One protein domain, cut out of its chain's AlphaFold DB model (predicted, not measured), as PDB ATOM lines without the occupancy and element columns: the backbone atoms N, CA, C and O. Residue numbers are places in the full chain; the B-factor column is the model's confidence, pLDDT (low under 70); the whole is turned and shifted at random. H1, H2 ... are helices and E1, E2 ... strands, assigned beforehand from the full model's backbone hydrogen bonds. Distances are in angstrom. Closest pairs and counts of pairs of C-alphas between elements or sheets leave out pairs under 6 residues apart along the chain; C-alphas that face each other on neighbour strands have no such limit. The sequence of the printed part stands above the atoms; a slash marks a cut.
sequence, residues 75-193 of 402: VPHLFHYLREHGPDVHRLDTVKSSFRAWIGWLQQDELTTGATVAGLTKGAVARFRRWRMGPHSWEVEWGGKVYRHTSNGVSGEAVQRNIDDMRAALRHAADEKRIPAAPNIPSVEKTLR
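What this domain is: This is residues 75 to 193 of the 402 residues of the protein "Site-specific recombinase XerD" of Novosphingobium sp. AP12 (UniProt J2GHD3). Two helices, H2 and H4, cross about perpendicular at the core; H1 lies beside H2 and also packs across H4, and the strand hairpin E1 E2 covers the side of H2 away from H4. H3 packs with its residues 128 to 132 on residues 101 to 105 of H2 and with its residues 129 to 133 on residues 156 to 159 of H4, and the closing stretch, residues 176 to 193, folds back past H4. The printed part has 119 residues with four named helices and two named strands in the order H1 H2 H3 E1 E2 H4; the two strands make one antiparallel sheet, and the class is mostly helix. The whole is compact and rounded, with a radius of gyration of the C-alphas of 13.6 A and spans of 37 by 32 by 29 A.

Where its parts are: H1, residues 75 to 84, begins at C-alpha 75 at (39.737, 18.267, 30.681) and is 14.7 A long. H2, residues 92 to 106, is 21.1 A long. H3, residues 122 to 133, is 16.2 A long. E1, residues 136 to 142, is 18.8 A long and begins at C-alpha 136 at (24.831, 12.915, 18.348). E2, residues 145 to 151, is 19.8 A long. H4, residues 156 to 175, is 28.1 A long and ends at C-alpha 175 at (42.649, 33.565, 37.617).

How they stand to each other: H2 and H4 are the hubs, touching three other helices each. They touch about perpendicular, at 85 degrees, and their closest C-alphas are those of Ser 98 and Asn 162, 4.8 A apart. H1 and H2 form a helical hairpin at a shallow tilt of 9 degrees, opposite ways; their closest C-alphas, of Leu 78 and Phe 99, are 6.8 A apart. H4 touches H1 with residues 166 to 173 alone, about perpendicular at 76 degrees, with C-alphas of Tyr 81 and Ala 169 closest at 5.3 A. H3 touches H4 with residues 129 to 133 alone, at a steep tilt of 42 degrees, opposite ways; the closest C-alphas are those of Arg 129 and Val 159, 6.4 A apart. H3 touches H2 with residues 128 to 132 alone, at 72 degrees, only just about perpendicular; the closest C-alphas, of Trp 105 and Phe 128, are 6.7 A apart. E1 and E2 are a hairpin, antiparallel at 167 degrees; N 138 and O 149 at 2.9 A and N 147 and O 140 at 2.9 A are within hydrogen-bond range. The closest C-alphas of H2 and E1 are those of Gly 104 and Trp 138, 5.0 A apart, while H2 and E2 are near each other. H1 and H3 are apart, and so are E1 and H4. In H1, H2, H3 and H4 every O i to N i+4 pair is within hydrogen-bond range.

The domain as a whole: The two C-alphas farthest apart, those of Asn 152 and Lys 177, are 38.8 A apart. The printed part has no cut. The link from H2 to H3, residues 107 to 121, is long. The mean pLDDT of the printed part is 95.1, and no printed residue is under 70.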
ATOM      1  N   VAL A  75      40.586  19.108  29.824       96.19
ATOM      2  CA  VAL A  75      39.737  18.267  30.681       96.19
ATOM      3  C   VAL A  75      40.068  18.423  32.172       96.19
ATOM      4  O   VAL A  75      39.132  18.615  32.957       96.19
ATOM      5  N   PRO A  76      41.344  18.420  32.606       96.62
ATOM      6  CA  PRO A  76      41.678  18.667  34.006       96.62
ATOM      7  C   PRO A  76      41.144  19.995  34.560       96.62
ATOM      8  O   PRO A  76      40.613  20.023  35.674       96.62
ATOM      9  N   HIS A  77      41.197  21.081  33.779       97.25
ATOM     10  CA  HIS A  77      40.692  22.390  34.207       97.25
ATOM     11  C   HIS A  77      39.173  22.397  34.426       97.25
ATOM     12  O   HIS A  77      38.693  23.053  35.354       97.25
ATOM     13  N   LEU A  78      38.414  21.601  33.662       96.88
ATOM     14  CA  LEU A  78      36.978  21.405  33.901       96.88
ATOM     15  C   LEU A  78      36.717  20.784  35.281       96.88
ATOM     16  O   LEU A  78      35.814  21.208  36.002       96.88
ATOM     17  N   PHE A  79      37.511  19.785  35.671       95.75
ATOM     18  CA  PHE A  79      37.362  19.130  36.972       95.75
ATOM     19  C   PHE A  79      37.845  19.995  38.136       95.75
ATOM     20  O   PHE A  79      37.234  19.941  39.206       95.75
ATOM     21  N   HIS A  80      38.895  20.799  37.948       95.81
ATOM     22  CA  HIS A  80      39.333  21.760  38.964       95.81
ATOM     23  C   HIS A  80      38.262  22.814  39.225       95.81
ATOM     24  O   HIS A  80      37.878  22.989  40.378       95.81
ATOM     25  N   TYR A  81      37.672  23.390  38.171       96.69
ATOM     26  CA  TYR A  81      36.547  24.321  38.304       96.69
ATOM     27  C   TYR A  81      35.402  23.727  39.134       96.69
ATOM     28  O   TYR A  81      34.887  24.360  40.049       96.69
ATOM     29  N   LEU A  82      35.020  22.474  38.872       95.50
ATOM     30  CA  LEU A  82      33.951  21.823  39.635       95.50
ATOM     31  C   LEU A  82      34.308  21.538  41.094       95.50
ATOM     32  O   LEU A  82      33.402  21.468  41.920       95.50
ATOM     33  N   ARG A  83      35.583  21.295  41.400       94.25
ATOM     34  CA  ARG A  83      36.026  20.999  42.767       94.25
ATOM     35  C   ARG A  83      36.147  22.268  43.600       94.25
ATOM     36  O   ARG A  83      35.788  22.250  44.768       94.25
ATOM     37  N   GLU A  84      36.667  23.322  42.988       94.75
ATOM     38  CA  GLU A  84      37.065  24.554  43.669       94.75
ATOM     39  C   GLU A  84      35.934  25.575  43.665       94.75
ATOM     40  O   GLU A  84      35.601  26.113  44.710       94.75
ATOM     41  N   HIS A  85      35.295  25.780  42.513       91.69
ATOM     42  CA  HIS A  85      34.213  26.751  42.357       91.69
ATOM     43  C   HIS A  85      32.821  26.108  42.399       91.69
ATOM     44  O   HIS A  85      31.812  26.772  42.611       91.69
ATOM     45  N   GLY A  86      32.728  24.789  42.199       86.94
ATOM     46  CA  GLY A  86      31.450  24.076  42.168       86.94
ATOM     47  C   GLY A  86      30.540  24.255  43.395       86.94
ATOM     48  O   GLY A  86      29.329  24.329  43.171       86.94
ATOM     49  N   PRO A  87      31.054  24.340  44.643       89.69
ATOM     50  CA  PRO A  87      30.231  24.615  45.828       89.69
ATOM     51  C   PRO A  87      29.428  25.922  45.747       89.69
ATOM     52  O   PRO A  87      28.306  25.972  46.248       89.69
ATOM     53  N   ASP A  88      29.945  26.927  45.037       87.69
ATOM     54  CA  ASP A  88      29.319  28.250  44.909       87.69
ATOM     55  C   ASP A  88      28.344  28.334  43.718       87.69
ATOM     56  O   ASP A  88      27.601  29.306  43.539       87.69
ATOM     57  N   VAL A  89      28.298  27.297  42.876       85.75
ATOM     58  CA  VAL A  89      27.468  27.280  41.669       85.75
ATOM     59  C   VAL A  89      26.068  26.749  41.978       85.75
ATOM     60  O   VAL A  89      25.831  25.542  42.055       85.75
ATOM     61  N   HIS A  90      25.082  27.651  41.983       77.88
ATOM     62  CA  HIS A  90      23.664  27.333  42.228       77.88
ATOM     63  C   HIS A  90      23.092  26.179  41.369       77.88
ATOM     64  O   HIS A  90      22.206  25.451  41.809       77.88
ATOM     65  N   ARG A  91      23.572  25.992  40.127       84.31
ATOM     66  CA  ARG A  91      23.140  24.905  39.218       84.31
ATOM     67  C   ARG A  91      24.299  24.030  38.749       84.31
ATOM     68  O   ARG A  91      24.480  23.821  37.546       84.31
ATOM     69  N   LEU A  92      25.056  23.492  39.699       92.25
ATOM     70  CA  LEU A  92      26.231  22.662  39.425       92.25
ATOM     71  C   LEU A  92      25.950  21.488  38.469       92.25
ATOM     72  O   LEU A  92      26.759  21.198  37.591       92.25
ATOM     73  N   ASP A  93      24.786  20.842  38.565       91.62
ATOM     74  CA  ASP A  93      24.431  19.730  37.670       91.62
ATOM     75  C   ASP A  93      24.319  20.141  36.197       91.62
ATOM     76  O   ASP A  93      24.622  19.345  35.305       91.62
ATOM     77  N   THR A  94      23.940  21.395  35.932       92.75
ATOM     78  CA  THR A  94      23.922  21.940  34.567       92.75
ATOM     79  C   THR A  94      25.343  22.068  34.031       92.75
ATOM     80  O   THR A  94      25.610  21.615  32.921       92.75
ATOM     81  N   VAL A  95      26.270  22.585  34.845       96.38
ATOM     82  CA  VAL A  95      27.692  22.695  34.482       96.38
ATOM     83  C   VAL A  95      28.303  21.313  34.248       96.38
ATOM     84  O   VAL A  95      28.924  21.080  33.212       96.38
ATOM     85  N   LYS A  96      28.056  20.351  35.147       96.50
ATOM     86  CA  LYS A  96      28.501  18.956  34.973       96.50
ATOM     87  C   LYS A  96      27.980  18.366  33.660       96.50
ATOM     88  O   LYS A  96      28.721  17.695  32.949       96.50
ATOM     89  N   SER A  97      26.714  18.616  33.316       96.25
ATOM     90  CA  SER A  97      26.149  18.171  32.038       96.25
ATOM     91  C   SER A  97      26.815  18.840  30.834       96.25
ATOM     92  O   SER A  97      27.006  18.168  29.820       96.25
ATOM     93  N   SER A  98      27.163  20.126  30.924       97.44
ATOM     94  CA  SER A  98      27.921  20.829  29.882       97.44
ATOM     95  C   SER A  98      29.304  20.220  29.681       97.44
ATOM     96  O   SER A  98      29.692  19.958  28.546       97.44
ATOM     97  N   PHE A  99      30.026  19.933  30.764       98.00
ATOM     98  CA  PHE A  99      31.371  19.357  30.684       98.00
ATOM     99  C   PHE A  99      31.360  17.935  30.139       98.00
ATOM    100  O   PHE A  99      32.187  17.614  29.292       98.00
ATOM    101  N   ARG A 100      30.377  17.106  30.510       98.00
ATOM    102  CA  ARG A 100      30.203  15.791  29.874       98.00
ATOM    103  C   ARG A 100      29.935  15.894  28.374       98.00
ATOM    104  O   ARG A 100      30.455  15.080  27.631       98.00
ATOM    105  N   ALA A 101      29.173  16.891  27.916       98.06
ATOM    106  CA  ALA A 101      28.960  17.090  26.483       98.06
ATOM    107  C   ALA A 101      30.259  17.482  25.755       98.06
ATOM    108  O   ALA A 101      30.500  16.986  24.659       98.06
ATOM    109  N   TRP A 102      31.102  18.322  26.365       98.25
ATOM    110  CA  TRP A 102      32.427  18.645  25.826       98.25
ATOM    111  C   TRP A 102      33.346  17.426  25.776       98.25
ATOM    112  O   TRP A 102      33.909  17.152  24.727       98.25
ATOM    113  N   ILE A 103      33.455  16.666  26.869       97.75
ATOM    114  CA  ILE A 103      34.276  15.445  26.913       97.75
ATOM    115  C   ILE A 103      33.757  14.411  25.910       97.75
ATOM    116  O   ILE A 103      34.544  13.836  25.169       97.75
ATOM    117  N   GLY A 104      32.438  14.219  25.841       97.69
ATOM    118  CA  GLY A 104      31.806  13.294  24.903       97.69
ATOM    119  C   GLY A 104      32.072  13.651  23.442       97.69
ATOM    120  O   GLY A 104      32.279  12.757  22.630       97.69
ATOM    121  N   TRP A 105      32.110  14.947  23.114       98.31
ATOM    122  CA  TRP A 105      32.542  15.417  21.797       98.31
ATOM    123  C   TRP A 105      34.042  15.208  21.574       98.31
ATOM    124  O   TRP A 105      34.420  14.697  20.530       98.31
ATOM    125  N   LEU A 106      34.889  15.547  22.552       97.75
ATOM    126  CA  LEU A 106      36.340  15.366  22.461       97.75
ATOM    127  C   LEU A 106      36.730  13.899  22.242       97.75
ATOM    128  O   LEU A 106      37.666  13.637  21.505       97.75
ATOM    129  N   GLN A 107      35.994  12.936  22.800       96.00
ATOM    130  CA  GLN A 107      36.193  11.504  22.528       96.00
ATOM    131  C   GLN A 107      35.950  11.105  21.058       96.00
ATOM    132  O   GLN A 107      36.331  10.008  20.662       96.00
ATOM    133  N   GLN A 108      35.287  11.955  20.270       97.00
ATOM    134  CA  GLN A 108      34.884  11.696  18.881       97.00
ATOM    135  C   GLN A 108      35.538  12.657  17.875       97.00
ATOM    136  O   GLN A 108      35.435  12.440  16.671       97.00
ATOM    137  N   ASP A 109      36.152  13.740  18.349       97.69
ATOM    138  CA  ASP A 109      36.816  14.750  17.525       97.69
ATOM    139  C   ASP A 109      38.315  14.443  17.402       97.69
ATOM    140  O   ASP A 109      38.914  13.821  18.278       97.69
ATOM    141  N   GLU A 110      38.942  14.942  16.337       95.44
ATOM    142  CA  GLU A 110      40.386  14.812  16.089       95.44
ATOM    143  C   GLU A 110      41.263  15.366  17.225       95.44
ATOM    144  O   GLU A 110      42.398  14.931  17.390       95.44
ATOM    145  N   LEU A 111      40.746  16.312  18.022       94.38
ATOM    146  CA  LEU A 111      41.473  16.867  19.165       94.38
ATOM    147  C   LEU A 111      41.624  15.876  20.326       94.38
ATOM    148  O   LEU A 111      42.532  16.045  21.142       94.38
ATOM    149  N   THR A 112      40.775  14.846  20.395       94.00
ATOM    150  CA  THR A 112      40.739  13.839  21.468       94.00
ATOM    151  C   THR A 112      40.531  14.436  22.871       94.00
ATOM    152  O   THR A 112      40.418  15.647  23.066       94.00
ATOM    153  N   THR A 113      40.494  13.602  23.912       91.50
ATOM    154  CA  THR A 113      40.449  14.078  25.307       91.50
ATOM    155  C   THR A 113      41.748  14.745  25.774       91.50
ATOM    156  O   THR A 113      41.716  15.426  26.798       91.50
ATOM    157  N   GLY A 114      42.846  14.605  25.020       91.06
ATOM    158  CA  GLY A 114      44.121  15.300  25.243       91.06
ATOM    159  C   GLY A 114      44.173  16.724  24.676       91.06
ATOM    160  O   GLY A 114      45.237  17.339  24.660       91.06
ATOM    161  N   ALA A 115      43.047  17.258  24.194       95.25
ATOM    162  CA  ALA A 115      42.957  18.613  23.664       95.25
ATOM    163  C   ALA A 115      43.494  19.660  24.651       95.25
ATOM    164  O   ALA A 115      43.113  19.682  25.825       95.25
ATOM    165  N   THR A 116      44.328  20.572  24.156       97.06
ATOM    166  CA  THR A 116      44.940  21.640  24.955       97.06
ATOM    167  C   THR A 116      44.176  22.955  24.829       97.06
ATOM    168  O   THR A 116      43.331  23.127  23.945       97.06
ATOM    169  N   VAL A 117      44.455  23.907  25.722       96.75
ATOM    170  CA  VAL A 117      43.833  25.239  25.716       96.75
ATOM    171  C   VAL A 117      44.066  25.954  24.382       96.75
ATOM    172  O   VAL A 117      43.126  26.541  23.843       96.75
ATOM    173  N   ALA A 118      45.267  25.854  23.805       95.88
ATOM    174  CA  ALA A 118      45.577  26.408  22.486       95.88
ATOM    175  C   ALA A 118      44.812  25.701  21.351       95.88
ATOM    176  O   ALA A 118      44.424  26.344  20.373       95.88
ATOM    177  N   GLY A 119      44.535  24.400  21.499       95.00
ATOM    178  CA  GLY A 119      43.739  23.615  20.551       95.00
ATOM    179  C   GLY A 119      42.267  24.041  20.470       95.00
ATOM    180  O   GLY A 119      41.597  23.765  19.470       95.00
ATOM    181  N   LEU A 120      41.752  24.774  21.467       95.75
ATOM    182  CA  LEU A 120      40.373  25.273  21.502       95.75
ATOM    183  C   LEU A 120      40.179  26.527  20.629       95.75
ATOM    184  O   LEU A 120      39.785  27.604  21.083       95.75
ATOM    185  N   THR A 121      40.450  26.380  19.337       95.12
ATOM    186  CA  THR A 121      40.326  27.448  18.342       95.12
ATOM    187  C   THR A 121      38.863  27.762  18.004       95.12
ATOM    188  O   THR A 121      37.938  26.993  18.289       95.12
ATOM    189  N   LYS A 122      38.625  28.872  17.288       94.25
ATOM    190  CA  LYS A 122      37.297  29.179  16.716       94.25
ATOM    191  C   LYS A 122      36.768  28.030  15.839       94.25
ATOM    192  O   LYS A 122      35.567  27.767  15.848       94.25
ATOM    193  N   GLY A 123      37.658  27.342  15.115       95.88
ATOM    194  CA  GLY A 123      37.323  26.179  14.288       95.88
ATOM    195  C   GLY A 123      36.844  24.989  15.121       95.88
ATOM    196  O   GLY A 123      35.781  24.438  14.834       95.88
ATOM    197  N   ALA A 124      37.559  24.662  16.202       96.19
ATOM    198  CA  ALA A 124      37.177  23.611  17.146       96.19
ATOM    199  C   ALA A 124      35.800  23.885  17.779       96.19
ATOM    200  O   ALA A 124      34.911  23.034  17.776       96.19
ATOM    201  N   VAL A 125      35.567  25.125  18.220       96.75
ATOM    202  CA  VAL A 125      34.279  25.552  18.795       96.75
ATOM    203  C   VAL A 125      33.146  25.461  17.762       96.75
ATOM    204  O   VAL A 125      32.027  25.062  18.098       96.75
ATOM    205  N   ALA A 126      33.415  25.778  16.492       96.75
ATOM    206  CA  ALA A 126      32.443  25.617  15.413       96.75
ATOM    207  C   ALA A 126      32.119  24.139  15.125       96.75
ATOM    208  O   ALA A 126      30.955  23.824  14.853       96.75
ATOM    209  N   ARG A 127      33.103  23.230  15.220       97.75
ATOM    210  CA  ARG A 127      32.874  21.776  15.131       97.75
ATOM    211  C   ARG A 127      32.022  21.269  16.290       97.75
ATOM    212  O   ARG A 127      30.990  20.657  16.020       97.75
ATOM    213  N   PHE A 128      32.362  21.621  17.533       98.12
ATOM    214  CA  PHE A 128      31.539  21.299  18.704       98.12
ATOM    215  C   PHE A 128      30.100  21.799  18.537       98.12
ATOM    216  O   PHE A 128      29.148  21.050  18.750       98.12
ATOM    217  N   ARG A 129      29.921  23.052  18.088       97.88
ATOM    218  CA  ARG A 129      28.596  23.626  17.805       97.88
ATOM    219  C   ARG A 129      27.823  22.781  16.793       97.88
ATOM    220  O   ARG A 129      26.670  22.456  17.057       97.88
ATOM    221  N   ARG A 130      28.433  22.432  15.652       97.69
ATOM    222  CA  ARG A 130      27.785  21.610  14.611       97.69
ATOM    223  C   ARG A 130      27.407  20.227  15.137       97.69
ATOM    224  O   ARG A 130      26.262  19.828  14.961       97.69
ATOM    225  N   TRP A 131      28.321  19.555  15.836       98.31
ATOM    226  CA  TRP A 131      28.067  18.251  16.454       98.31
ATOM    227  C   TRP A 131      26.918  18.318  17.467       98.31
ATOM    228  O   TRP A 131      25.961  17.555  17.385       98.31
ATOM    229  N   ARG A 132      26.945  19.300  18.377       97.81
ATOM    230  CA  ARG A 132      25.954  19.424  19.453       97.81
ATOM    231  C   ARG A 132      24.569  19.834  18.935       97.81
ATOM    232  O   ARG A 132      23.557  19.449  19.524       97.81
ATOM    233  N   MET A 133      24.511  20.626  17.861       97.62
ATOM    234  CA  MET A 133      23.257  21.021  17.204       97.62
ATOM    235  C   MET A 133      22.704  19.951  16.255       97.62
ATOM    236  O   MET A 133      21.506  19.975  15.991       97.62
ATOM    237  N   GLY A 134      23.539  19.039  15.750       97.56
ATOM    238  CA  GLY A 134      23.121  17.892  14.942       97.56
ATOM    239  C   GLY A 134      22.826  16.640  15.780       97.56
ATOM    240  O   GLY A 134      22.967  16.668  17.008       97.56
ATOM    241  N   PRO A 135      22.420  15.529  15.141       98.12
ATOM    242  CA  PRO A 135      22.297  14.239  15.807       98.12
ATOM    243  C   PRO A 135      23.634  13.789  16.397       98.12
ATOM    244  O   PRO A 135      24.654  13.807  15.712       98.12
ATOM    245  N   HIS A 136      23.631  13.391  17.665       97.81
ATOM    246  CA  HIS A 136      24.831  12.915  18.348       97.81
ATOM    247  C   HIS A 136      24.486  11.996  19.518       97.81
ATOM    248  O   HIS A 136      23.400  12.058  20.112       97.81
ATOM    249  N   SER A 137      25.462  11.179  19.890       97.62
ATOM    250  CA  SER A 137      25.459  10.386  21.110       97.62
ATOM    251  C   SER A 137      26.832  10.436  21.771       97.62
ATOM    252  O   SER A 137      27.820  10.780  21.130       97.62
ATOM    253  N   TRP A 138      26.898  10.163  23.070       97.00
ATOM    254  CA  TRP A 138      28.164  10.009  23.788       97.00
ATOM    255  C   TRP A 138      27.983   9.188  25.061       97.00
ATOM    256  O   TRP A 138      26.891   9.129  25.642       97.00
ATOM    257  N   GLU A 139      29.087   8.593  25.505       97.06
ATOM    258  CA  GLU A 139      29.202   7.852  26.753       97.06
ATOM    259  C   GLU A 139      30.420   8.356  27.533       97.06
ATOM    260  O   GLU A 139      31.556   8.215  27.094       97.06
ATOM    261  N   VAL A 140      30.182   8.965  28.696       94.75
ATOM    262  CA  VAL A 140      31.247   9.537  29.531       94.75
ATOM    263  C   VAL A 140      31.189   8.929  30.924       94.75
ATOM    264  O   VAL A 140      30.163   9.019  31.612       94.75
ATOM    265  N   GLU A 141      32.301   8.342  31.364       90.25
ATOM    266  CA  GLU A 141      32.489   7.959  32.760       90.25
ATOM    267  C   GLU A 141      32.717   9.212  33.615       90.25
ATOM    268  O   GLU A 141      33.538  10.076  33.308       90.25
ATOM    269  N   TRP A 142      31.958   9.338  34.700       88.81
ATOM    270  CA  TRP A 142      31.985  10.511  35.554       88.81
ATOM    271  C   TRP A 142      31.721  10.128  37.006       88.81
ATOM    272  O   TRP A 142      30.599   9.778  37.377       88.81
ATOM    273  N   GLY A 143      32.751  10.219  37.850       83.25
ATOM    274  CA  GLY A 143      32.638   9.873  39.271       83.25
ATOM    275  C   GLY A 143      32.257   8.406  39.508       83.25
ATOM    276  O   GLY A 143      31.460   8.127  40.397       83.25
ATOM    277  N   GLY A 144      32.768   7.484  38.683       82.69
ATOM    278  CA  GLY A 144      32.484   6.045  38.776       82.69
ATOM    279  C   GLY A 144      31.120   5.618  38.225       82.69
ATOM    280  O   GLY A 144      30.738   4.459  38.374       82.69
ATOM    281  N   LYS A 145      30.374   6.531  37.592       90.62
ATOM    282  CA  LYS A 145      29.130   6.228  36.882       90.62
ATOM    283  C   LYS A 145      29.267   6.568  35.407       90.62
ATOM    284  O   LYS A 145      29.763   7.632  35.052       90.62
ATOM    285  N   VAL A 146      28.749   5.693  34.557       93.88
ATOM    286  CA  VAL A 146      28.654   5.925  33.118       93.88
ATOM    287  C   VAL A 146      27.397   6.736  32.802       93.88
ATOM    288  O   VAL A 146      26.286   6.368  33.197       93.88
ATOM    289  N   TYR A 147      27.568   7.847  32.087       96.44
ATOM    290  CA  TYR A 147      26.479   8.685  31.592       96.44
ATOM    291  C   TYR A 147      26.362   8.539  30.082       96.44
ATOM    292  O   TYR A 147      27.311   8.828  29.360       96.44
ATOM    293  N   ARG A 148      25.174   8.143  29.625       97.44
ATOM    294  CA  ARG A 148      24.833   8.010  28.207       97.44
ATOM    295  C   ARG A 148      23.889   9.125  27.791       97.44
ATOM    296  O   ARG A 148      22.947   9.445  28.521       97.44
ATOM    297  N   HIS A 149      24.122   9.694  26.618       96.38
ATOM    298  CA  HIS A 149      23.239  10.683  26.018       96.38
ATOM    299  C   HIS A 149      23.078  10.401  24.534       96.38
ATOM    300  O   HIS A 149      24.064  10.144  23.854       96.38
ATOM    301  N   THR A 150      21.849  10.532  24.044       97.56
ATOM    302  CA  THR A 150      21.522  10.516  22.619       97.56
ATOM    303  C   THR A 150      20.534  11.640  22.353       97.56
ATOM    304  O   THR A 150      19.607  11.865  23.140       97.56
ATOM    305  N   SER A 151      20.740  12.377  21.268       96.94
ATOM    306  CA  SER A 151      19.905  13.512  20.889       96.94
ATOM    307  C   SER A 151      19.891  13.685  19.374       96.94
ATOM    308  O   SER A 151      20.909  13.493  18.725       96.94
ATOM    309  N   ASN A 152      18.763  14.139  18.825       96.94
ATOM    310  CA  ASN A 152      18.669  14.590  17.429       96.94
ATOM    311  C   ASN A 152      19.281  15.992  17.216       96.94
ATOM    312  O   ASN A 152      19.172  16.546  16.126       96.94
ATOM    313  N   GLY A 153      19.867  16.579  18.263       96.81
ATOM    314  CA  GLY A 153      20.392  17.940  18.282       96.81
ATOM    315  C   GLY A 153      19.735  18.808  19.348       96.81
ATOM    316  O   GLY A 153      18.577  18.606  19.732       96.81
ATOM    317  N   VAL A 154      20.480  19.797  19.846       95.62
ATOM    318  CA  VAL A 154      19.957  20.794  20.792       95.62
ATOM    319  C   VAL A 154      19.958  22.202  20.212       95.62
ATOM    320  O   VAL A 154      20.707  22.532  19.299       95.62
ATOM    321  N   SER A 155      19.114  23.069  20.775       94.56
ATOM    322  CA  SER A 155      19.034  24.478  20.373       94.56
ATOM    323  C   SER A 155      20.364  25.214  20.567       94.56
ATOM    324  O   SER A 155      21.084  24.928  21.527       94.56
ATOM    325  N   GLY A 156      20.612  26.263  19.775       96.00
ATOM    326  CA  GLY A 156      21.787  27.126  19.948       96.00
ATOM    327  C   GLY A 156      21.897  27.771  21.336       96.00
ATOM    328  O   GLY A 156      23.001  28.054  21.780       96.00
ATOM    329  N   GLU A 157      20.790  27.931  22.073       94.56
ATOM    330  CA  GLU A 157      20.821  28.405  23.468       94.56
ATOM    331  C   GLU A 157      21.479  27.390  24.419       94.56
ATOM    332  O   GLU A 157      22.215  27.764  25.328       94.56
ATOM    333  N   ALA A 158      21.248  26.095  24.190       95.56
ATOM    334  CA  ALA A 158      21.882  25.034  24.967       95.56
ATOM    335  C   ALA A 158      23.383  24.951  24.660       95.56
ATOM    336  O   ALA A 158      24.189  24.810  25.577       95.56
ATOM    337  N   VAL A 159      23.762  25.117  23.388       97.44
ATOM    338  CA  VAL A 159      25.174  25.185  22.980       97.44
ATOM    339  C   VAL A 159      25.861  26.421  23.551       97.44
ATOM    340  O   VAL A 159      26.962  26.308  24.082       97.44
ATOM    341  N   GLN A 160      25.199  27.583  23.517       97.50
ATOM    342  CA  GLN A 160      25.705  28.809  24.136       97.50
ATOM    343  C   GLN A 160      26.006  28.580  25.616       97.50
ATOM    344  O   GLN A 160      27.076  28.956  26.083       97.50
ATOM    345  N   ARG A 161      25.111  27.892  26.333       96.81
ATOM    346  CA  ARG A 161      25.349  27.541  27.732       96.81
ATOM    347  C   ARG A 161      26.568  26.632  27.909       96.81
ATOM    348  O   ARG A 161      27.363  26.884  28.807       96.81
ATOM    349  N   ASN A 162      26.736  25.613  27.061       97.75
ATOM    350  CA  ASN A 162      27.919  24.745  27.113       97.75
ATOM    351  C   ASN A 162      29.218  25.539  26.883       97.75
ATOM    352  O   ASN A 162      30.220  25.280  27.548       97.75
ATOM    353  N   ILE A 163      29.193  26.518  25.974       97.56
ATOM    354  CA  ILE A 163      30.313  27.432  25.713       97.56
ATOM    355  C   ILE A 163      30.582  28.350  26.913       97.56
ATOM    356  O   ILE A 163      31.736  28.538  27.286       97.56
ATOM    357  N   ASP A 164      29.544  28.902  27.541       97.19
ATOM    358  CA  ASP A 164      29.697  29.783  28.706       97.19
ATOM    359  C   ASP A 164      30.272  29.038  29.916       97.19
ATOM    360  O   ASP A 164      31.148  29.572  30.593       97.19
ATOM    361  N   ASP A 165      29.842  27.794  30.148       97.38
ATOM    362  CA  ASP A 165      30.396  26.951  31.211       97.38
ATOM    363  C   ASP A 165      31.884  26.620  30.939       97.38
ATOM    364  O   ASP A 165      32.697  26.657  31.860       97.38
ATOM    365  N   MET A 166      32.266  26.355  29.679       97.38
ATOM    366  CA  MET A 166      33.673  26.155  29.283       97.38
ATOM    367  C   MET A 166      34.511  27.420  29.516       97.38
ATOM    368  O   MET A 166      35.586  27.355  30.109       97.38
ATOM    369  N   ARG A 167      34.006  28.593  29.109       97.50
ATOM    370  CA  ARG A 167      34.675  29.878  29.375       97.50
ATOM    371  C   ARG A 167      34.862  30.120  30.867       97.50
ATOM    372  O   ARG A 167      35.916  30.605  31.254       97.50
ATOM    373  N   ALA A 168      33.857  29.809  31.686       96.62
ATOM    374  CA  ALA A 168      33.945  29.970  33.133       96.62
ATOM    375  C   ALA A 168      35.073  29.109  33.726       96.62
ATOM    376  O   ALA A 168      35.885  29.627  34.486       96.62
ATOM    377  N   ALA A 169      35.191  27.845  33.305       97.50
ATOM    378  CA  ALA A 169      36.280  26.972  33.747       97.50
ATOM    379  C   ALA A 169      37.670  27.475  33.335       97.50
ATOM    380  O   ALA A 169      38.599  27.436  34.139       97.50
ATOM    381  N   LEU A 170      37.825  27.966  32.102       97.75
ATOM    382  CA  LEU A 170      39.120  28.463  31.628       97.75
ATOM    383  C   LEU A 170      39.485  29.829  32.220       97.75
ATOM    384  O   LEU A 170      40.662  30.086  32.448       97.75
ATOM    385  N   ARG A 171      38.502  30.688  32.513       97.69
ATOM    386  CA  ARG A 171      38.730  31.925  33.279       97.69
ATOM    387  C   ARG A 171      39.207  31.612  34.685       97.69
ATOM    388  O   ARG A 171      40.260  32.097  35.058       97.69
ATOM    389  N   HIS A 172      38.526  30.699  35.379       97.38
ATOM    390  CA  HIS A 172      38.973  30.211  36.684       97.38
ATOM    391  C   HIS A 172      40.410  29.679  36.637       97.38
ATOM    392  O   HIS A 172      41.225  30.014  37.482       97.38
ATOM    393  N   ALA A 173      40.772  28.900  35.611       97.50
ATOM    394  CA  ALA A 173      42.148  28.422  35.454       97.50
ATOM    395  C   ALA A 173      43.174  29.553  35.239       97.50
ATOM    396  O   ALA A 173      44.305  29.434  35.713       97.50
ATOM    397  N   ALA A 174      42.801  30.623  34.530       97.56
ATOM    398  CA  ALA A 174      43.650  31.795  34.329       97.56
ATOM    399  C   ALA A 174      43.776  32.641  35.609       97.56
ATOM    400  O   ALA A 174      44.882  33.047  35.957       97.56
ATOM    401  N   ASP A 175      42.677  32.839  36.341       97.19
ATOM    402  CA  ASP A 175      42.649  33.565  37.617       97.19
ATOM    403  C   ASP A 175      43.513  32.851  38.676       97.19
ATOM    404  O   ASP A 175      44.282  33.480  39.403       97.19
ATOM    405  N   GLU A 176      43.490  31.515  38.669       97.25
ATOM    406  CA  GLU A 176      44.356  30.638  39.472       97.25
ATOM    407  C   GLU A 176      45.798  30.523  38.933       97.25
ATOM    408  O   GLU A 176      46.588  29.720  39.431       97.25
ATOM    409  N   LYS A 177      46.163  31.296  37.898       97.44
ATOM    410  CA  LYS A 177      47.507  31.353  37.285       97.44
ATOM    411  C   LYS A 177      48.029  30.013  36.747       97.44
ATOM    412  O   LYS A 177      49.237  29.827  36.602       97.44
ATOM    413  N   ARG A 178      47.138  29.069  36.424       97.19
ATOM    414  CA  ARG A 178      47.501  27.753  35.852       97.19
ATOM    415  C   ARG A 178      47.759  27.834  34.355       97.19
ATOM    416  O   ARG A 178      48.516  27.033  33.819       97.19
ATOM    417  N   ILE A 179      47.131  28.801  33.698       97.75
ATOM    418  CA  ILE A 179      47.345  29.140  32.290       97.75
ATOM    419  C   ILE A 179      47.578  30.650  32.159       97.75
ATOM    420  O   ILE A 179      47.091  31.400  33.007       97.75
ATOM    421  N   PRO A 180      48.268  31.131  31.105       96.62
ATOM    422  CA  PRO A 180      48.614  32.548  30.989       96.62
ATOM    423  C   PRO A 180      47.387  33.443  30.782       96.62
ATOM    424  O   PRO A 180      47.333  34.561  31.284       96.62
ATOM    425  N   ALA A 181      46.401  32.954  30.022       96.12
ATOM    426  CA  ALA A 181      45.141  33.637  29.765       96.12
ATOM    427  C   ALA A 181      44.073  32.645  29.284       96.12
ATOM    428  O   ALA A 181      44.382  31.632  28.653       96.12
ATOM    429  N   ALA A 182      42.801  32.967  29.526       95.12
ATOM    430  CA  ALA A 182      41.684  32.215  28.965       95.12
ATOM    431  C   ALA A 182      41.522  32.516  27.457       95.12
ATOM    432  O   ALA A 182      41.541  33.687  27.062       95.12
ATOM    433  N   PRO A 183      41.305  31.503  26.597       93.44
ATOM    434  CA  PRO A 183      41.168  31.713  25.161       93.44
ATOM    435  C   PRO A 183      39.874  32.462  24.820       93.44
ATOM    436  O   PRO A 183      38.828  32.294  25.457       93.44
ATOM    437  N   ASN A 184      39.918  33.260  23.750       93.12
ATOM    438  CA  ASN A 184      38.735  33.945  23.234       93.12
ATOM    439  C   ASN A 184      37.829  32.975  22.456       93.12
ATOM    440  O   ASN A 184      37.922  32.830  21.235       93.12
ATOM    441  N   ILE A 185      36.930  32.317  23.180       93.56
ATOM    442  CA  ILE A 185      35.914  31.429  22.612       93.56
ATOM    443  C   ILE A 185      34.746  32.286  22.102       93.56
ATOM    444  O   ILE A 185      34.185  33.025  22.911       93.56
ATOM    445  N   PRO A 186      34.316  32.203  20.827       92.56
ATOM    446  CA  PRO A 186      33.204  32.992  20.291       92.56
ATOM    447  C   PRO A 186      31.835  32.488  20.769       92.56
ATOM    448  O   PRO A 186      31.652  31.312  21.075       92.56
ATOM    449  N   SER A 187      30.857  33.395  20.849       94.94
ATOM    450  CA  SER A 187      29.473  33.038  21.194       94.94
ATOM    451  C   SER A 187      28.764  32.422  19.990       94.94
ATOM    452  O   SER A 187      29.126  32.679  18.844       94.94
ATOM    453  N   VAL A 188      27.714  31.645  20.244       94.25
ATOM    454  CA  VAL A 188      26.812  31.168  19.195       94.25
ATOM    455  C   VAL A 188      26.127  32.369  18.549       94.25
ATOM    456  O   VAL A 188      25.576  33.235  19.237       94.25
ATOM    457  N   GLU A 189      26.150  32.407  17.220       92.00
ATOM    458  CA  GLU A 189      25.476  33.432  16.428       92.00
ATOM    459  C   GLU A 189      23.998  33.542  16.815       92.00
ATOM    460  O   GLU A 189      23.297  32.541  16.982       92.00
ATOM    461  N   LYS A 190      23.498  34.777  16.944       89.00
ATOM    462  CA  LYS A 190      22.115  35.040  17.377       89.00
ATOM    463  C   LYS A 190      21.073  34.390  16.457       89.00
ATOM    464  O   LYS A 190      20.012  34.010  16.937       89.00
ATOM    465  N   THR A 191      21.383  34.236  15.170       91.06
ATOM    466  CA  THR A 191      20.541  33.576  14.155       91.06
ATOM    467  C   THR A 191      20.322  32.087  14.430       91.06
ATOM    468  O   THR A 191      19.269  31.555  14.092       91.06
ATOM    469  N   LEU A 192      21.284  31.434  15.089       90.25
ATOM    470  CA  LEU A 192      21.233  30.024  15.488       90.25
ATOM    471  C   LEU A 192      20.617  29.826  16.882       90.25
ATOM    472  O   LEU A 192      20.338  28.698  17.299       90.25
ATOM    473  N   ARG A 193      20.421  30.914  17.634       88.81
ATOM    474  CA  ARG A 193      19.785  30.891  18.954       88.81
ATOM    475  C   ARG A 193      18.266  30.930  18.820       88.81
ATOM    476  O   ARG A 193      17.702  31.380  17.826       88.81
TER     477      ARG A 193